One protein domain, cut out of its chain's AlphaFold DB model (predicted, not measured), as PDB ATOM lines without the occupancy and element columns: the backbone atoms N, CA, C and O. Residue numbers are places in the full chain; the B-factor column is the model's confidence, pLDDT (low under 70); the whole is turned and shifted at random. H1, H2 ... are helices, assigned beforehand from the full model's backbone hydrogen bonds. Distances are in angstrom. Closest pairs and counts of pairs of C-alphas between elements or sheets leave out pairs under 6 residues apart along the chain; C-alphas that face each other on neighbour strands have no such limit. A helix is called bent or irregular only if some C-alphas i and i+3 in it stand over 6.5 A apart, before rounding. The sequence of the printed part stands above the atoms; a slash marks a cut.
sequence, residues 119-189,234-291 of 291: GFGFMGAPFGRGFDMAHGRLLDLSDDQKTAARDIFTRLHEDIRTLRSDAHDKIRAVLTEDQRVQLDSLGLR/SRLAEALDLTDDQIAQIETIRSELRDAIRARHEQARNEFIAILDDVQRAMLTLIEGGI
ATOM      1  N   GLY A 119      -0.154  29.738  49.872       32.53
ATOM      2  CA  GLY A 119       1.035  30.398  49.330       32.53
ATOM      3  C   GLY A 119       2.193  30.287  50.328       32.53
ATOM      4  O   GLY A 119       2.041  30.623  51.500       32.53
ATOM      5  N   PHE A 120       3.325  29.749  49.867       32.84
ATOM      6  CA  PHE A 120       4.502  29.404  50.669       32.84
ATOM      7  C   PHE A 120       5.038  30.605  51.471       32.84
ATOM      8  O   PHE A 120       5.612  31.535  50.908       32.84
ATOM      9  N   GLY A 121       4.868  30.549  52.793       40.91
ATOM     10  CA  GLY A 121       5.391  31.503  53.772       40.91
ATOM     11  C   GLY A 121       4.367  31.808  54.868       40.91
ATOM     12  O   GLY A 121       3.172  31.856  54.597       40.91
ATOM     13  N   PHE A 122       4.840  32.047  56.094       42.56
ATOM     14  CA  PHE A 122       4.068  32.352  57.317       42.56
ATOM     15  C   PHE A 122       2.947  33.412  57.147       42.56
ATOM     16  O   PHE A 122       2.005  33.436  57.930       42.56
ATOM     17  N   MET A 123       3.001  34.243  56.095       49.34
ATOM     18  CA  MET A 123       2.032  35.308  55.775       49.34
ATOM     19  C   MET A 123       1.487  35.254  54.329       49.34
ATOM     20  O   MET A 123       0.854  36.205  53.877       49.34
ATOM     21  N   GLY A 124       1.797  34.204  53.558       38.66
ATOM     22  CA  GLY A 124       1.618  34.171  52.096       38.66
ATOM     23  C   GLY A 124       0.341  33.495  51.594       38.66
ATOM     24  O   GLY A 124       0.096  33.459  50.388       38.66
ATOM     25  N   ALA A 125      -0.472  32.945  52.487       40.62
ATOM     26  CA  ALA A 125      -1.677  32.238  52.100       40.62
ATOM     27  C   ALA A 125      -2.901  33.179  52.098       40.62
ATOM     28  O   ALA A 125      -3.142  33.837  53.112       40.62
ATOM     29  N   PRO A 126      -3.704  33.264  51.015       37.59
ATOM     30  CA  PRO A 126      -4.989  33.944  51.022       37.59
ATOM     31  C   PRO A 126      -5.926  33.163  51.948       37.59
ATOM     32  O   PRO A 126      -6.518  32.158  51.555       37.59
ATOM     33  N   PHE A 127      -6.042  33.599  53.199       47.12
ATOM     34  CA  PHE A 127      -6.929  32.965  54.162       47.12
ATOM     35  C   PHE A 127      -7.811  33.972  54.889       47.12
ATOM     36  O   PHE A 127      -7.384  34.658  55.810       47.12
ATOM     37  N   GLY A 128      -9.100  33.895  54.555       39.88
ATOM     38  CA  GLY A 128     -10.195  33.995  55.522       39.88
ATOM     39  C   GLY A 128     -10.462  32.677  56.277       39.88
ATOM     40  O   GLY A 128     -11.374  32.611  57.092       39.88
ATOM     41  N   ARG A 129      -9.682  31.608  56.044       45.09
ATOM     42  CA  ARG A 129      -9.763  30.341  56.797       45.09
ATOM     43  C   ARG A 129      -8.371  29.808  57.124       45.09
ATOM     44  O   ARG A 129      -7.778  29.132  56.298       45.09
ATOM     45  N   GLY A 130      -7.848  30.053  58.324       46.56
ATOM     46  CA  GLY A 130      -6.674  29.289  58.766       46.56
ATOM     47  C   GLY A 130      -5.880  29.832  59.941       46.56
ATOM     48  O   GLY A 130      -5.165  29.050  60.568       46.56
ATOM     49  N   PHE A 131      -6.025  31.114  60.289       50.03
ATOM     50  CA  PHE A 131      -5.321  31.634  61.463       50.03
ATOM     51  C   PHE A 131      -5.732  30.875  62.742       50.03
ATOM     52  O   PHE A 131      -4.879  30.490  63.539       50.03
ATOM     53  N   ASP A 132      -7.020  30.525  62.854       50.16
ATOM     54  CA  ASP A 132      -7.594  29.848  64.026       50.16
ATOM     55  C   ASP A 132      -7.143  28.398  64.259       50.16
ATOM     56  O   ASP A 132      -7.217  27.924  65.389       50.16
ATOM     57  N   MET A 133      -6.686  27.658  63.241       50.44
ATOM     58  CA  MET A 133      -6.528  26.199  63.394       50.44
ATOM     59  C   MET A 133      -5.085  25.706  63.447       50.44
ATOM     60  O   MET A 133      -4.798  24.797  64.222       50.44
ATOM     61  N   ALA A 134      -4.171  26.280  62.661       59.25
ATOM     62  CA  ALA A 134      -2.796  25.775  62.601       59.25
ATOM     63  C   ALA A 134      -1.815  26.609  63.436       59.25
ATOM     64  O   ALA A 134      -0.969  26.045  64.120       59.25
ATOM     65  N   HIS A 135      -1.946  27.939  63.415       62.00
ATOM     66  CA  HIS A 135      -0.956  28.839  64.021       62.00
ATOM     67  C   HIS A 135      -1.437  29.405  65.358       62.00
ATOM     68  O   HIS A 135      -0.665  29.427  66.310       62.00
ATOM     69  N   GLY A 136      -2.727  29.752  65.477       61.81
ATOM     70  CA  GLY A 136      -3.314  30.158  66.756       61.81
ATOM     71  C   GLY A 136      -3.205  29.078  67.836       61.81
ATOM     72  O   GLY A 136      -2.995  29.408  68.996       61.81
ATOM     73  N   ARG A 137      -3.260  27.791  67.450       72.00
ATOM     74  CA  ARG A 137      -2.998  26.659  68.358       72.00
ATOM     75  C   ARG A 137      -1.517  26.472  68.681       72.00
ATOM     76  O   ARG A 137      -1.201  26.002  69.764       72.00
ATOM     77  N   LEU A 138      -0.626  26.798  67.745       81.56
ATOM     78  CA  LEU A 138       0.816  26.641  67.939       81.56
ATOM     79  C   LEU A 138       1.374  27.702  68.893       81.56
ATOM     80  O   LEU A 138       2.265  27.401  69.676       81.56
ATOM     81  N   LEU A 139       0.841  28.923  68.818       88.44
ATOM     82  CA  LEU A 139       1.218  30.047  69.678       88.44
ATOM     83  C   LEU A 139       0.283  30.224  70.885       88.44
ATOM     84  O   LEU A 139       0.477  31.161  71.644       88.44
ATOM     85  N   ASP A 140      -0.731  29.366  71.043       92.50
ATOM     86  CA  ASP A 140      -1.749  29.446  72.103       92.50
ATOM     87  C   ASP A 140      -2.269  30.880  72.332       92.50
ATOM     88  O   ASP A 140      -2.172  31.454  73.415       92.50
ATOM     89  N   LEU A 141      -2.739  31.516  71.253       90.88
ATOM     90  CA  LEU A 141      -3.169  32.915  71.301       90.88
ATOM     91  C   LEU A 141      -4.450  33.066  72.132       90.88
ATOM     92  O   LEU A 141      -5.406  32.302  71.950       90.88
ATOM     93  N   SER A 142      -4.517  34.103  72.970       94.81
ATOM     94  CA  SER A 142      -5.756  34.489  73.653       94.81
ATOM     95  C   SER A 142      -6.825  34.945  72.651       94.81
ATOM     96  O   SER A 142      -6.524  35.288  71.504       94.81
ATOM     97  N   ASP A 143      -8.094  34.970  73.056       92.62
ATOM     98  CA  ASP A 143      -9.181  35.387  72.157       92.62
ATOM     99  C   ASP A 143      -9.062  36.861  71.730       92.62
ATOM    100  O   ASP A 143      -9.341  37.196  70.572       92.62
ATOM    101  N   ASP A 144      -8.539  37.715  72.614       96.31
ATOM    102  CA  ASP A 144      -8.212  39.109  72.299       96.31
ATOM    103  C   ASP A 144      -7.074  39.191  71.271       96.31
ATOM    104  O   ASP A 144      -7.176  39.925  70.287       96.31
ATOM    105  N   GLN A 145      -6.018  38.384  71.431       94.00
ATOM    106  CA  GLN A 145      -4.909  38.316  70.473       94.00
ATOM    107  C   GLN A 145      -5.362  37.791  69.107       94.00
ATOM    108  O   GLN A 145      -4.950  38.324  68.078       94.00
ATOM    109  N   LYS A 146      -6.236  36.776  69.062       91.12
ATOM    110  CA  LYS A 146      -6.821  36.282  67.803       91.12
ATOM    111  C   LYS A 146      -7.614  37.376  67.102       91.12
ATOM    112  O   LYS A 146      -7.494  37.529  65.889       91.12
ATOM    113  N   THR A 147      -8.418  38.129  67.849       92.06
ATOM    114  CA  THR A 147      -9.206  39.243  67.306       92.06
ATOM    115  C   THR A 147      -8.290  40.333  66.753       92.06
ATOM    116  O   THR A 147      -8.400  40.672  65.577       92.06
ATOM    117  N   ALA A 148      -7.293  40.770  67.528       93.38
ATOM    118  CA  ALA A 148      -6.310  41.753  67.080       93.38
ATOM    119  C   ALA A 148      -5.521  41.283  65.843       93.38
ATOM    120  O   ALA A 148      -5.312  42.055  64.907       93.38
ATOM    121  N   ALA A 149      -5.126  40.007  65.790       90.44
ATOM    122  CA  ALA A 149      -4.454  39.430  64.629       90.44
ATOM    123  C   ALA A 149      -5.344  39.478  63.378       90.44
ATOM    124  O   ALA A 149      -4.885  39.913  62.320       90.44
ATOM    125  N   ARG A 150      -6.623  39.083  63.489       88.31
ATOM    126  CA  ARG A 150      -7.588  39.172  62.378       88.31
ATOM    127  C   ARG A 150      -7.709  40.609  61.869       88.31
ATOM    128  O   ARG A 150      -7.659  40.812  60.659       88.31
ATOM    129  N   ASP A 151      -7.791  41.593  62.759       91.06
ATOM    130  CA  ASP A 151      -7.896  43.005  62.374       91.06
ATOM    131  C   ASP A 151      -6.633  43.518  61.665       91.06
ATOM    132  O   ASP A 151      -6.723  44.235  60.666       91.06
ATOM    133  N   ILE A 152      -5.441  43.126  62.134       90.75
ATOM    134  CA  ILE A 152      -4.160  43.458  61.484       90.75
ATOM    135  C   ILE A 152      -4.124  42.912  60.052       90.75
ATOM    136  O   ILE A 152      -3.769  43.640  59.121       90.75
ATOM    137  N   PHE A 153      -4.516  41.651  59.855       88.38
ATOM    138  CA  PHE A 153      -4.490  41.017  58.536       88.38
ATOM    139  C   PHE A 153      -5.584  41.519  57.597       88.38
ATOM    140  O   PHE A 153      -5.332  41.663  56.402       88.38
ATOM    141  N   THR A 154      -6.771  41.834  58.114       86.50
ATOM    142  CA  THR A 154      -7.827  42.482  57.326       86.50
ATOM    143  C   THR A 154      -7.334  43.823  56.785       86.50
ATOM    144  O   THR A 154      -7.356  44.023  55.570       86.50
ATOM    145  N   ARG A 155      -6.762  44.683  57.643       93.19
ATOM    146  CA  ARG A 155      -6.177  45.963  57.206       93.19
ATOM    147  C   ARG A 155      -5.042  45.773  56.201       93.19
ATOM    148  O   ARG A 155      -5.019  46.450  55.183       93.19
ATOM    149  N   LEU A 156      -4.124  44.826  56.431       90.00
ATOM    150  CA  LEU A 156      -3.054  44.498  55.475       90.00
ATOM    151  C   LEU A 156      -3.610  44.205  54.072       90.00
ATOM    152  O   LEU A 156      -3.070  44.695  53.080       90.00
ATOM    153  N   HIS A 157      -4.677  43.409  53.979       84.56
ATOM    154  CA  HIS A 157      -5.292  43.073  52.696       84.56
ATOM    155  C   HIS A 157      -5.956  44.278  52.025       84.56
ATOM    156  O   HIS A 157      -5.791  44.458  50.816       84.56
ATOM    157  N   GLU A 158      -6.685  45.094  52.786       85.50
ATOM    158  CA  GLU A 158      -7.294  46.337  52.295       85.50
ATOM    159  C   GLU A 158      -6.229  47.321  51.784       85.50
ATOM    160  O   GLU A 158      -6.377  47.903  50.706       85.50
ATOM    161  N   ASP A 159      -5.103  47.432  52.488       88.94
ATOM    162  CA  ASP A 159      -3.995  48.305  52.108       88.94
ATOM    163  C   ASP A 159      -3.287  47.803  50.839       88.94
ATOM    164  O   ASP A 159      -3.117  48.559  49.884       88.94
ATOM    165  N   ILE A 160      -2.925  46.513  50.765       84.69
ATOM    166  CA  ILE A 160      -2.299  45.918  49.563       84.69
ATOM    167  C   ILE A 160      -3.197  46.076  48.344       84.69
ATOM    168  O   ILE A 160      -2.733  46.311  47.226       84.69
ATOM    169  N   ARG A 161      -4.497  45.917  48.547       83.56
ATOM    170  CA  ARG A 161      -5.474  46.115  47.500       83.56
ATOM    171  C   ARG A 161      -5.494  47.556  47.005       83.56
ATOM    172  O   ARG A 161      -5.468  47.758  45.794       83.56
ATOM    173  N   THR A 162      -5.561  48.512  47.924       88.94
ATOM    174  CA  THR A 162      -5.546  49.941  47.600       88.94
ATOM    175  C   THR A 162      -4.277  50.276  46.819       88.94
ATOM    176  O   THR A 162      -4.367  50.796  45.714       88.94
ATOM    177  N   LEU A 163      -3.113  49.802  47.282       88.50
ATOM    178  CA  LEU A 163      -1.836  49.948  46.575       88.50
ATOM    179  C   LEU A 163      -1.876  49.390  45.142       88.50
ATOM    180  O   LEU A 163      -1.353  50.012  44.218       88.50
ATOM    181  N   ARG A 164      -2.491  48.218  44.930       86.00
ATOM    182  CA  ARG A 164      -2.649  47.629  43.588       86.00
ATOM    183  C   ARG A 164      -3.586  48.452  42.703       86.00
ATOM    184  O   ARG A 164      -3.286  48.600  41.521       86.00
ATOM    185  N   SER A 165      -4.687  48.961  43.257       87.38
ATOM    186  CA  SER A 165      -5.624  49.837  42.542       87.38
ATOM    187  C   SER A 165      -4.930  51.124  42.104       87.38
ATOM    188  O   SER A 165      -4.915  51.439  40.919       87.38
ATOM    189  N   ASP A 166      -4.240  51.791  43.028       91.75
ATOM    190  CA  ASP A 166      -3.511  53.030  42.755       91.75
ATOM    191  C   ASP A 166      -2.422  52.823  41.694       91.75
ATOM    192  O   ASP A 166      -2.234  53.648  40.800       91.75
ATOM    193  N   ALA A 167      -1.693  51.703  41.761       89.81
ATOM    194  CA  ALA A 167      -0.697  51.360  40.751       89.81
ATOM    195  C   ALA A 167      -1.331  51.114  39.373       89.81
ATOM    196  O   ALA A 167      -0.764  51.526  38.362       89.81
ATOM    197  N   HIS A 168      -2.502  50.475  39.318       89.25
ATOM    198  CA  HIS A 168      -3.243  50.285  38.074       89.25
ATOM    199  C   HIS A 168      -3.691  51.626  37.475       89.25
ATOM    200  O   HIS A 168      -3.480  51.855  36.284       89.25
ATOM    201  N   ASP A 169      -4.208  52.543  38.292       92.06
ATOM    202  CA  ASP A 169      -4.623  53.877  37.844       92.06
ATOM    203  C   ASP A 169      -3.436  54.704  37.340       92.06
ATOM    204  O   ASP A 169      -3.515  55.326  36.277       92.06
ATOM    205  N   LYS A 170      -2.291  54.640  38.034       95.38
ATOM    206  CA  LYS A 170      -1.035  55.245  37.565       95.38
ATOM    207  C   LYS A 170      -0.593  54.666  36.222       95.38
ATOM    208  O   LYS A 170      -0.209  55.428  35.343       95.38
ATOM    209  N   ILE A 171      -0.672  53.345  36.034       92.81
ATOM    210  CA  ILE A 171      -0.340  52.707  34.751       92.81
ATOM    211  C   ILE A 171      -1.290  53.199  33.657       92.81
ATOM    212  O   ILE A 171      -0.819  53.614  32.603       92.81
ATOM    213  N   ARG A 172      -2.608  53.234  33.901       94.94
ATOM    214  CA  ARG A 172      -3.588  53.761  32.933       94.94
ATOM    215  C   ARG A 172      -3.294  55.208  32.543       94.94
ATOM    216  O   ARG A 172      -3.462  55.548  31.378       94.94
ATOM    217  N   ALA A 173      -2.842  56.040  33.480       97.00
ATOM    218  CA  ALA A 173      -2.497  57.436  33.214       97.00
ATOM    219  C   ALA A 173      -1.258  57.610  32.310       97.00
ATOM    220  O   ALA A 173      -1.135  58.640  31.651       97.00
ATOM    221  N   VAL A 174      -0.363  56.617  32.255       97.94
ATOM    222  CA  VAL A 174       0.807  56.596  31.351       97.94
ATOM    223  C   VAL A 174       0.413  56.201  29.919       97.94
ATOM    224  O   VAL A 174       1.111  56.537  28.959       97.94
ATOM    225  N   LEU A 175      -0.705  55.492  29.755       96.56
ATOM    226  CA  LEU A 175      -1.185  55.005  28.464       96.56
ATOM    227  C   LEU A 175      -1.957  56.080  27.689       96.56
ATOM    228  O   LEU A 175      -2.684  56.901  28.255       96.56
ATOM    229  N   THR A 176      -1.872  56.026  26.360       98.06
ATOM    230  CA  THR A 176      -2.752  56.813  25.485       98.06
ATOM    231  C   THR A 176      -4.207  56.338  25.606       98.06
ATOM    232  O   THR A 176      -4.495  55.287  26.180       98.06
ATOM    233  N   GLU A 177      -5.160  57.115  25.084       97.62
ATOM    234  CA  GLU A 177      -6.572  56.696  25.049       97.62
ATOM    235  C   GLU A 177      -6.750  55.374  24.282       97.62
ATOM    236  O   GLU A 177      -7.331  54.430  24.812       97.62
ATOM    237  N   ASP A 178      -6.163  55.262  23.087       97.81
ATOM    238  CA  ASP A 178      -6.256  54.050  22.264       97.81
ATOM    239  C   ASP A 178      -5.641  52.829  22.968       97.81
ATOM    240  O   ASP A 178      -6.213  51.738  22.943       97.81
ATOM    241  N   GLN A 179      -4.507  53.008  23.654       97.25
ATOM    242  CA  GLN A 179      -3.870  51.947  24.442       97.25
ATOM    243  C   GLN A 179      -4.726  51.516  25.639       97.25
ATOM    244  O   GLN A 179      -4.764  50.328  25.955       97.25
ATOM    245  N   ARG A 180      -5.440  52.442  26.297       96.31
ATOM    246  CA  ARG A 180      -6.382  52.099  27.378       96.31
ATOM    247  C   ARG A 180      -7.539  51.253  26.861       96.31
ATOM    248  O   ARG A 180      -7.828  50.217  27.449       96.31
ATOM    249  N   VAL A 181      -8.124  51.625  25.722       95.44
ATOM    250  CA  VAL A 181      -9.181  50.833  25.072       95.44
ATOM    251  C   VAL A 181      -8.672  49.437  24.692       95.44
ATOM    252  O   VAL A 181      -9.368  48.440  24.898       95.44
ATOM    253  N   GLN A 182      -7.441  49.333  24.178       93.94
ATOM    254  CA  GLN A 182      -6.823  48.039  23.884       93.94
ATOM    255  C   GLN A 182      -6.596  47.212  25.153       93.94
ATOM    256  O   GLN A 182      -6.961  46.036  25.168       93.94
ATOM    257  N   LEU A 183      -6.056  47.808  26.219       91.38
ATOM    258  CA  LEU A 183      -5.859  47.140  27.505       91.38
ATOM    259  C   LEU A 183      -7.186  46.607  28.068       91.38
ATOM    260  O   LEU A 183      -7.249  45.444  28.464       91.38
ATOM    261  N   ASP A 184      -8.252  47.407  28.025       89.00
ATOM    262  CA  ASP A 184      -9.589  47.004  28.471       89.00
ATOM    263  C   ASP A 184     -10.128  45.849  27.616       89.00
ATOM    264  O   ASP A 184     -10.656  44.870  28.143       89.00
ATOM    265  N   SER A 185      -9.900  45.882  26.299       88.88
ATOM    266  CA  SER A 185     -10.275  44.783  25.402       88.88
ATOM    267  C   SER A 185      -9.495  43.492  25.667       88.88
ATOM    268  O   SER A 185     -10.054  42.405  25.523       88.88
ATOM    269  N   LEU A 186      -8.224  43.588  26.079       85.44
ATOM    270  CA  LEU A 186      -7.403  42.441  26.471       85.44
ATOM    271  C   LEU A 186      -7.865  41.864  27.816       85.44
ATOM    272  O   LEU A 186      -7.864  40.642  27.977       85.44
ATOM    273  N   GLY A 187      -8.302  42.720  28.748       73.56
ATOM    274  CA  GLY A 187      -8.923  42.315  30.010       73.56
ATOM    275  C   GLY A 187     -10.269  41.614  29.805       73.56
ATOM    276  O   GLY A 187     -10.499  40.550  30.374       73.56
ATOM    277  N   LEU A 188     -11.107  42.154  28.916       52.66
ATOM    278  CA  LEU A 188     -12.434  41.633  28.560       52.66
ATOM    279  C   LEU A 188     -12.397  40.393  27.653       52.66
ATOM    280  O   LEU A 188     -13.391  39.682  27.547       52.66
ATOM    281  N   ARG A 189     -11.276  40.120  26.967       50.59
ATOM    282  CA  ARG A 189     -11.098  38.963  26.061       50.59
ATOM    283  C   ARG A 189     -10.516  37.721  26.726       50.59
ATOM    284  O   ARG A 189     -10.155  36.773  26.026       50.59
ATOM    285  N   SER A 234       6.751  42.076  28.980       88.94
ATOM    286  CA  SER A 234       7.254  42.307  27.618       88.94
ATOM    287  C   SER A 234       6.200  42.006  26.549       88.94
ATOM    288  O   SER A 234       6.058  42.771  25.605       88.94
ATOM    289  N   ARG A 235       5.409  40.934  26.716       88.88
ATOM    290  CA  ARG A 235       4.305  40.611  25.795       88.88
ATOM    291  C   ARG A 235       3.186  41.646  25.833       88.88
ATOM    292  O   ARG A 235       2.617  41.946  24.793       88.88
ATOM    293  N   LEU A 236       2.847  42.158  27.017       89.50
ATOM    294  CA  LEU A 236       1.849  43.219  27.148       89.50
ATOM    295  C   LEU A 236       2.353  44.525  26.526       89.50
ATOM    296  O   LEU A 236       1.598  45.193  25.831       89.50
ATOM    297  N   ALA A 237       3.626  44.854  26.749       93.69
ATOM    298  CA  ALA A 237       4.260  46.035  26.187       93.69
ATOM    299  C   ALA A 237       4.274  45.991  24.654       93.69
ATOM    300  O   ALA A 237       3.883  46.964  24.019       93.69
ATOM    301  N   GLU A 238       4.625  44.843  24.070       93.88
ATOM    302  CA  GLU A 238       4.547  44.610  22.624       93.88
ATOM    303  C   GLU A 238       3.096  44.668  22.114       93.88
ATOM    304  O   GLU A 238       2.826  45.281  21.087       93.88
ATOM    305  N   ALA A 239       2.139  44.074  22.839       92.62
ATOM    306  CA  ALA A 239       0.732  44.051  22.433       92.62
ATOM    307  C   ALA A 239       0.063  45.435  22.433       92.62
ATOM    308  O   ALA A 239      -0.862  45.650  21.655       92.62
ATOM    309  N   LEU A 240       0.511  46.342  23.304       94.69
ATOM    310  CA  LEU A 240       0.011  47.716  23.411       94.69
ATOM    311  C   LEU A 240       0.889  48.733  22.669       94.69
ATOM    312  O   LEU A 240       0.617  49.931  22.753       94.69
ATOM    313  N   ASP A 241       1.942  48.271  21.985       96.81
ATOM    314  CA  ASP A 241       2.933  49.120  21.316       96.81
ATOM    315  C   ASP A 241       3.441  50.241  22.248       96.81
ATOM    316  O   ASP A 241       3.383  51.431  21.934       96.81
ATOM    317  N   LEU A 242       3.834  49.866  23.474       95.88
ATOM    318  CA  LEU A 242       4.311  50.827  24.472       95.88
ATOM    319  C   LEU A 242       5.651  51.422  24.043       95.88
ATOM    320  O   LEU A 242       6.559  50.697  23.637       95.88
ATOM    321  N   THR A 243       5.802  52.735  24.205       98.12
ATOM    322  CA  THR A 243       7.089  53.399  23.966       98.12
ATOM    323  C   THR A 243       8.096  53.068  25.068       98.12
ATOM    324  O   THR A 243       7.714  52.739  26.193       98.12
ATOM    325  N   ASP A 244       9.392  53.225  24.782       97.50
ATOM    326  CA  ASP A 244      10.459  53.014  25.774       97.50
ATOM    327  C   ASP A 244      10.251  53.863  27.044       97.50
ATOM    328  O   ASP A 244      10.434  53.377  28.162       97.50
ATOM    329  N   ASP A 245       9.783  55.108  26.890       98.06
ATOM    330  CA  ASP A 245       9.470  55.999  28.013       98.06
ATOM    331  C   ASP A 245       8.291  55.479  28.853       98.06
ATOM    332  O   ASP A 245       8.339  55.518  30.085       98.06
ATOM    333  N   GLN A 246       7.232  54.969  28.211       97.25
ATOM    334  CA  GLN A 246       6.094  54.367  28.913       97.25
ATOM    335  C   GLN A 246       6.515  53.094  29.655       97.25
ATOM    336  O   GLN A 246       6.122  52.894  30.805       97.25
ATOM    337  N   ILE A 247       7.341  52.255  29.022       96.88
ATOM    338  CA  ILE A 247       7.903  51.041  29.624       96.88
ATOM    339  C   ILE A 247       8.683  51.403  30.892       96.88
ATOM    340  O   ILE A 247       8.389  50.855  31.956       96.88
ATOM    341  N   ALA A 248       9.597  52.375  30.817       96.69
ATOM    342  CA  ALA A 248      10.387  52.822  31.963       96.69
ATOM    343  C   ALA A 248       9.514  53.381  33.108       96.69
ATOM    344  O   ALA A 248       9.758  53.095  34.286       96.69
ATOM    345  N   GLN A 249       8.454  54.133  32.786       96.88
ATOM    346  CA  GLN A 249       7.512  54.647  33.789       96.88
ATOM    347  C   GLN A 249       6.719  53.520  34.465       96.88
ATOM    348  O   GLN A 249       6.584  53.504  35.689       96.88
ATOM    349  N   ILE A 250       6.234  52.542  33.698       94.19
ATOM    350  CA  ILE A 250       5.485  51.405  34.248       94.19
ATOM    351  C   ILE A 250       6.388  50.503  35.095       94.19
ATOM    352  O   ILE A 250       5.963  50.037  36.153       94.19
ATOM    353  N   GLU A 251       7.637  50.268  34.687       93.38
ATOM    354  CA  GLU A 251       8.613  49.543  35.507       93.38
ATOM    355  C   GLU A 251       8.876  50.250  36.838       93.38
ATOM    356  O   GLU A 251       8.891  49.592  37.883       93.38
ATOM    357  N   THR A 252       8.982  51.582  36.815       96.06
ATOM    358  CA  THR A 252       9.087  52.401  38.028       96.06
ATOM    359  C   THR A 252       7.879  52.181  38.944       96.06
ATOM    360  O   THR A 252       8.055  51.766  40.090       96.06
ATOM    361  N   ILE A 253       6.650  52.319  38.424       93.19
ATOM    362  CA  ILE A 253       5.405  52.097  39.188       93.19
ATOM    363  C   ILE A 253       5.350  50.677  39.777       93.19
ATOM    364  O   ILE A 253       4.982  50.483  40.937       93.19
ATOM    365  N   ARG A 254       5.733  49.656  38.999       92.31
ATOM    366  CA  ARG A 254       5.756  48.257  39.458       92.31
ATOM    367  C   ARG A 254       6.805  48.028  40.541       92.31
ATOM    368  O   ARG A 254       6.570  47.222  41.443       92.31
ATOM    369  N   SER A 255       7.962  48.682  40.453       92.50
ATOM    370  CA  SER A 255       8.986  48.598  41.491       92.50
ATOM    371  C   SER A 255       8.502  49.231  42.791       92.50
ATOM    372  O   SER A 255       8.508  48.552  43.815       92.50
ATOM    373  N   GLU A 256       7.973  50.454  42.722       93.56
ATOM    374  CA  GLU A 256       7.385  51.152  43.871       93.56
ATOM    375  C   GLU A 256       6.267  50.334  44.528       93.56
ATOM    376  O   GLU A 256       6.236  50.199  45.749       93.56
ATOM    377  N   LEU A 257       5.381  49.715  43.734       89.56
ATOM    378  CA  LEU A 257       4.326  48.840  44.248       89.56
ATOM    379  C   LEU A 257       4.895  47.641  45.021       89.56
ATOM    380  O   LEU A 257       4.384  47.296  46.086       89.56
ATOM    381  N   ARG A 258       5.937  46.980  44.493       88.31
ATOM    382  CA  ARG A 258       6.573  45.840  45.179       88.31
ATOM    383  C   ARG A 258       7.174  46.267  46.513       88.31
ATOM    384  O   ARG A 258       6.995  45.553  47.500       88.31
ATOM    385  N   ASP A 259       7.850  47.410  46.541       91.62
ATOM    386  CA  ASP A 259       8.462  47.937  47.760       91.62
ATOM    387  C   ASP A 259       7.396  48.362  48.780       91.62
ATOM    388  O   ASP A 259       7.506  48.005  49.952       91.62
ATOM    389  N   ALA A 260       6.306  48.998  48.339       90.88
ATOM    390  CA  ALA A 260       5.182  49.362  49.201       90.88
ATOM    391  C   ALA A 260       4.475  48.132  49.799       90.88
ATOM    392  O   ALA A 260       4.205  48.091  50.999       90.88
ATOM    393  N   ILE A 261       4.226  47.093  48.991       86.81
ATOM    394  CA  ILE A 261       3.646  45.829  49.471       86.81
ATOM    395  C   ILE A 261       4.582  45.159  50.485       86.81
ATOM    396  O   ILE A 261       4.119  44.713  51.536       86.81
ATOM    397  N   ARG A 262       5.896  45.107  50.213       85.12
ATOM    398  CA  ARG A 262       6.884  44.543  51.149       85.12
ATOM    399  C   ARG A 262       6.885  45.306  52.474       85.12
ATOM    400  O   ARG A 262       6.778  44.675  53.523       85.12
ATOM    401  N   ALA A 263       6.951  46.635  52.419       91.81
ATOM    402  CA  ALA A 263       6.923  47.490  53.602       91.81
ATOM    403  C   ALA A 263       5.640  47.278  54.419       91.81
ATOM    404  O   ALA A 263       5.684  47.171  55.644       91.81
ATOM    405  N   ARG A 264       4.491  47.131  53.750       94.38
ATOM    406  CA  ARG A 264       3.219  46.910  54.438       94.38
ATOM    407  C   ARG A 264       3.127  45.531  55.100       94.38
ATOM    408  O   ARG A 264       2.614  45.438  56.218       94.38
ATOM    409  N   HIS A 265       3.652  44.485  54.457       88.94
ATOM    410  CA  HIS A 265       3.796  43.159  55.068       88.94
ATOM    411  C   HIS A 265       4.705  43.192  56.301       88.94
ATOM    412  O   HIS A 265       4.358  42.607  57.325       88.94
ATOM    413  N   GLU A 266       5.844  43.884  56.220       89.88
ATOM    414  CA  GLU A 266       6.758  44.055  57.352       89.88
ATOM    415  C   GLU A 266       6.073  44.786  58.512       89.88
ATOM    416  O   GLU A 266       6.118  44.320  59.650       89.88
ATOM    417  N   GLN A 267       5.345  45.866  58.220       94.94
ATOM    418  CA  GLN A 267       4.548  46.578  59.215       94.94
ATOM    419  C   GLN A 267       3.510  45.660  59.878       94.94
ATOM    420  O   GLN A 267       3.432  45.618  61.102       94.94
ATOM    421  N   ALA A 268       2.735  44.898  59.098       91.00
ATOM    422  CA  ALA A 268       1.739  43.974  59.643       91.00
ATOM    423  C   ALA A 268       2.380  42.878  60.507       91.00
ATOM    424  O   ALA A 268       1.836  42.517  61.549       91.00
ATOM    425  N   ARG A 269       3.561  42.380  60.119       91.00
ATOM    426  CA  ARG A 269       4.340  41.439  60.936       91.00
ATOM    427  C   ARG A 269       4.777  42.070  62.257       91.00
ATOM    428  O   ARG A 269       4.635  41.428  63.291       91.00
ATOM    429  N   ASN A 270       5.256  43.312  62.250       92.75
ATOM    430  CA  ASN A 270       5.663  44.017  63.468       92.75
ATOM    431  C   ASN A 270       4.471  44.285  64.403       92.75
ATOM    432  O   ASN A 270       4.577  44.053  65.604       92.75
ATOM    433  N   GLU A 271       3.324  44.702  63.855       94.69
ATOM    434  CA  GLU A 271       2.068  44.848  64.606       94.69
ATOM    435  C   GLU A 271       1.627  43.509  65.218       94.69
ATOM    436  O   GLU A 271       1.242  43.458  66.383       94.69
ATOM    437  N   PHE A 272       1.744  42.411  64.465       94.69
ATOM    438  CA  PHE A 272       1.429  41.073  64.961       94.69
ATOM    439  C   PHE A 272       2.381  40.625  66.083       94.69
ATOM    440  O   PHE A 272       1.931  40.151  67.118       94.69
ATOM    441  N   ILE A 273       3.693  40.820  65.938       94.25
ATOM    442  CA  ILE A 273       4.674  40.489  66.989       94.25
ATOM    443  C   ILE A 273       4.431  41.316  68.264       94.25
ATOM    444  O   ILE A 273       4.671  40.832  69.375       94.25
ATOM    445  N   ALA A 274       3.943  42.550  68.122       96.75
ATOM    446  CA  ALA A 274       3.661  43.435  69.246       96.75
ATOM    447  C   ALA A 274       2.478  42.966  70.111       96.75
ATOM    448  O   ALA A 274       2.478  43.247  71.308       96.75
ATOM    449  N   ILE A 275       1.504  42.240  69.544       97.25
ATOM    450  CA  ILE A 275       0.372  41.695  70.318       97.25
ATOM    451  C   ILE A 275       0.707  40.385  71.043       97.25
ATOM    452  O   ILE A 275      -0.077  39.941  71.879       97.25
ATOM    453  N   LEU A 276       1.846  39.759  70.733       95.50
ATOM    454  CA  LEU A 276       2.302  38.534  71.391       95.50
ATOM    455  C   LEU A 276       2.928  38.836  72.759       95.50
ATOM    456  O   LEU A 276       3.516  39.901  72.966       95.50
ATOM    457  N   ASP A 277       2.855  37.881  73.682       97.44
ATOM    458  CA  ASP A 277       3.646  37.914  74.914       97.44
ATOM    459  C   ASP A 277       5.091  37.416  74.689       97.44
ATOM    460  O   ASP A 277       5.476  37.007  73.590       97.44
ATOM    461  N   ASP A 278       5.931  37.477  75.728       97.75
ATOM    462  CA  ASP A 278       7.342  37.080  75.633       97.75
ATOM    463  C   ASP A 278       7.539  35.593  75.299       97.75
ATOM    464  O   ASP A 278       8.460  35.247  74.553       97.75
ATOM    465  N   VAL A 279       6.673  34.713  75.813       96.75
ATOM    466  CA  VAL A 279       6.752  33.265  75.571       96.75
ATOM    467  C   VAL A 279       6.385  32.972  74.119       96.75
ATOM    468  O   VAL A 279       7.116  32.270  73.418       96.75
ATOM    469  N   GLN A 280       5.305  33.577  73.633       95.38
ATOM    470  CA  GLN A 280       4.842  33.464  72.254       95.38
ATOM    471  C   GLN A 280       5.859  34.042  71.260       95.38
ATOM    472  O   GLN A 280       6.124  33.425  70.226       95.38
ATOM    473  N   ARG A 281       6.490  35.184  71.574       96.06
ATOM    474  CA  ARG A 281       7.583  35.757  70.765       96.06
ATOM    475  C   ARG A 281       8.786  34.818  70.667       96.06
ATOM    476  O   ARG A 281       9.362  34.664  69.585       96.06
ATOM    477  N   ALA A 282       9.160  34.177  71.774       94.19
ATOM    478  CA  ALA A 282      10.238  33.194  71.787       94.19
ATOM    479  C   ALA A 282       9.884  31.953  70.949       94.19
ATOM    480  O   ALA A 282      10.711  31.496  70.158       94.19
ATOM    481  N   MET A 283       8.647  31.452  71.054       92.56
ATOM    482  CA  MET A 283       8.158  30.348  70.218       92.56
ATOM    483  C   MET A 283       8.164  30.708  68.733       92.56
ATOM    484  O   MET A 283       8.638  29.917  67.920       92.56
ATOM    485  N   LEU A 284       7.703  31.909  68.373       91.12
ATOM    486  CA  LEU A 284       7.728  32.382  66.990       91.12
ATOM    487  C   LEU A 284       9.160  32.435  66.439       91.12
ATOM    488  O   LEU A 284       9.407  31.949  65.340       91.12
ATOM    489  N   THR A 285      10.114  32.937  67.226       90.88
ATOM    490  CA  THR A 285      11.535  32.990  66.835       90.88
ATOM    491  C   THR A 285      12.121  31.588  66.631       90.88
ATOM    492  O   THR A 285      12.888  31.370  65.696       90.88
ATOM    493  N   LEU A 286      11.744  30.618  67.473       90.75
ATOM    494  CA  LEU A 286      12.165  29.221  67.325       90.75
ATOM    495  C   LEU A 286      11.618  28.595  66.033       90.75
ATOM    496  O   LEU A 286      12.336  27.861  65.359       90.75
ATOM    497  N   ILE A 287      10.364  28.894  65.685       86.31
ATOM    498  CA  ILE A 287       9.730  28.422  64.447       86.31
ATOM    499  C   ILE A 287      10.412  29.044  63.223       86.31
ATOM    500  O   ILE A 287      10.692  28.337  62.260       86.31
ATOM    501  N   GLU A 288      10.702  30.346  63.262       84.44
ATOM    502  CA  GLU A 288      11.345  31.059  62.152       84.44
ATOM    503  C   GLU A 288      12.822  30.675  61.964       84.44
ATOM    504  O   GLU A 288      13.299  30.656  60.834       84.44
ATOM    505  N   GLY A 289      13.547  30.357  63.044       83.81
ATOM    506  CA  GLY A 289      14.957  29.946  62.994       83.81
ATOM    507  C   GLY A 289      15.193  28.445  62.779       83.81
ATOM    508  O   GLY A 289      16.342  28.031  62.638       83.81
ATOM    509  N   GLY A 290      14.134  27.629  62.806       70.88
ATOM    510  CA  GLY A 290      14.184  26.168  62.664       70.88
ATOM    511  C   GLY A 290      13.983  25.645  61.236       70.88
ATOM    512  O   GLY A 290      13.825  24.434  61.061       70.88
ATOM    513  N   ILE A 291      13.959  26.537  60.244       48.81
ATOM    514  CA  ILE A 291      13.855  26.249  58.803       48.81
ATOM    515  C   ILE A 291      15.182  26.622  58.143       48.81
ATOM    516  O   ILE A 291      15.652  25.827  57.298       48.81
TER     517      ILE A 291
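What this domain is: This is residues 119 to 189 and 234 to 291 of the 291 residues of an uncharacterized protein of Phycisphaerae bacterium (UniProt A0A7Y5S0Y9). Two long helices, H2 and H5, lie side by side, run opposite ways and make the length of a rod; short helices fold back from both of its ends toward the same side of the pair, much like the feet of a staple. H3 and H4 make the foot at one end, and H6 and H1 lie at the other, with the loop of residues 119 to 130 next to H1 in the chain. The printed part has 129 residues with six named helices, H1 to H6 in order along the chain, and no named strand; the class is all helix. The whole is loose, with a radius of gyration of the C-alphas of 19.8 A, and spans 58 by 26 by 21 A.

Where its parts are: H2, residues 143 to 174, is 47.1 A long, from C-alpha 143 at (-9.181, 35.387, 72.157) to C-alpha 174 at (0.807, 56.596, 31.351). H5, residues 244 to 275, is also 47.1 A long and begins at C-alpha 244 at (10.459, 53.014, 25.774). H3 is residues 177 to 188, 16.5 A, and H4 is residues 234 to 239, 8.5 A. H6, residues 278 to 289, is 16.4 A long and ends at C-alpha 289 at (14.957, 29.946, 62.994). H1, residues 131 to 135, is 5.8 A long and only just irregular: C-alphas 132 and 135 are 6.7 A apart.

How they stand to each other: H2 and H5 touch, with 27 pairs of C-alphas within 8 A; the closest C-alphas, of Ile 160 and Ile 261, are 5.9 A apart. Their lines stand at a shallow tilt of 8 degrees, opposite ways. H3 is close to H2 but not clearly touching, the closest C-alphas being those of Arg 172 and Arg 180 at 6.4 A, at a steep tilt of 46 degrees, opposite ways. H4 is close to H5 but not clearly touching, with the C-alphas of Ala 237 and Ile 247 closest at 7.1 A, at a steep tilt of 51 degrees, opposite ways. H3 and H4 are near each other, with 6 pairs of C-alphas within 10 A. H6 is close to H5 but not clearly touching, with the C-alphas of Ile 273 and Arg 281 closest at 6.7 A, at a steep tilt of 43 degrees, opposite ways. H1 is close to H2 but not clearly touching; the C-alphas of Asp 132 and Lys 146 are closest, at 7.5 A. H1 and H6 are apart. Every O i to N i+4 pair is within hydrogen-bond range in H2, H3, H4, H5 and H6; in H1 it is 0 of 1, and 0 of 2 for O i to N i+3.

The domain as a whole: The two C-alphas farthest apart, of Asp 178 and Val 279, are 58.7 A apart. Residues 190 to 233 are cut out, and C-alphas 189 and 234 stand 18.7 A apart across the cut, on the link from H3 to H4. Of the links that are printed whole, none is long. The mean pLDDT of the printed part is 84.3, and it is under 70 at residues 119 to 136, 188 to 189 and 291.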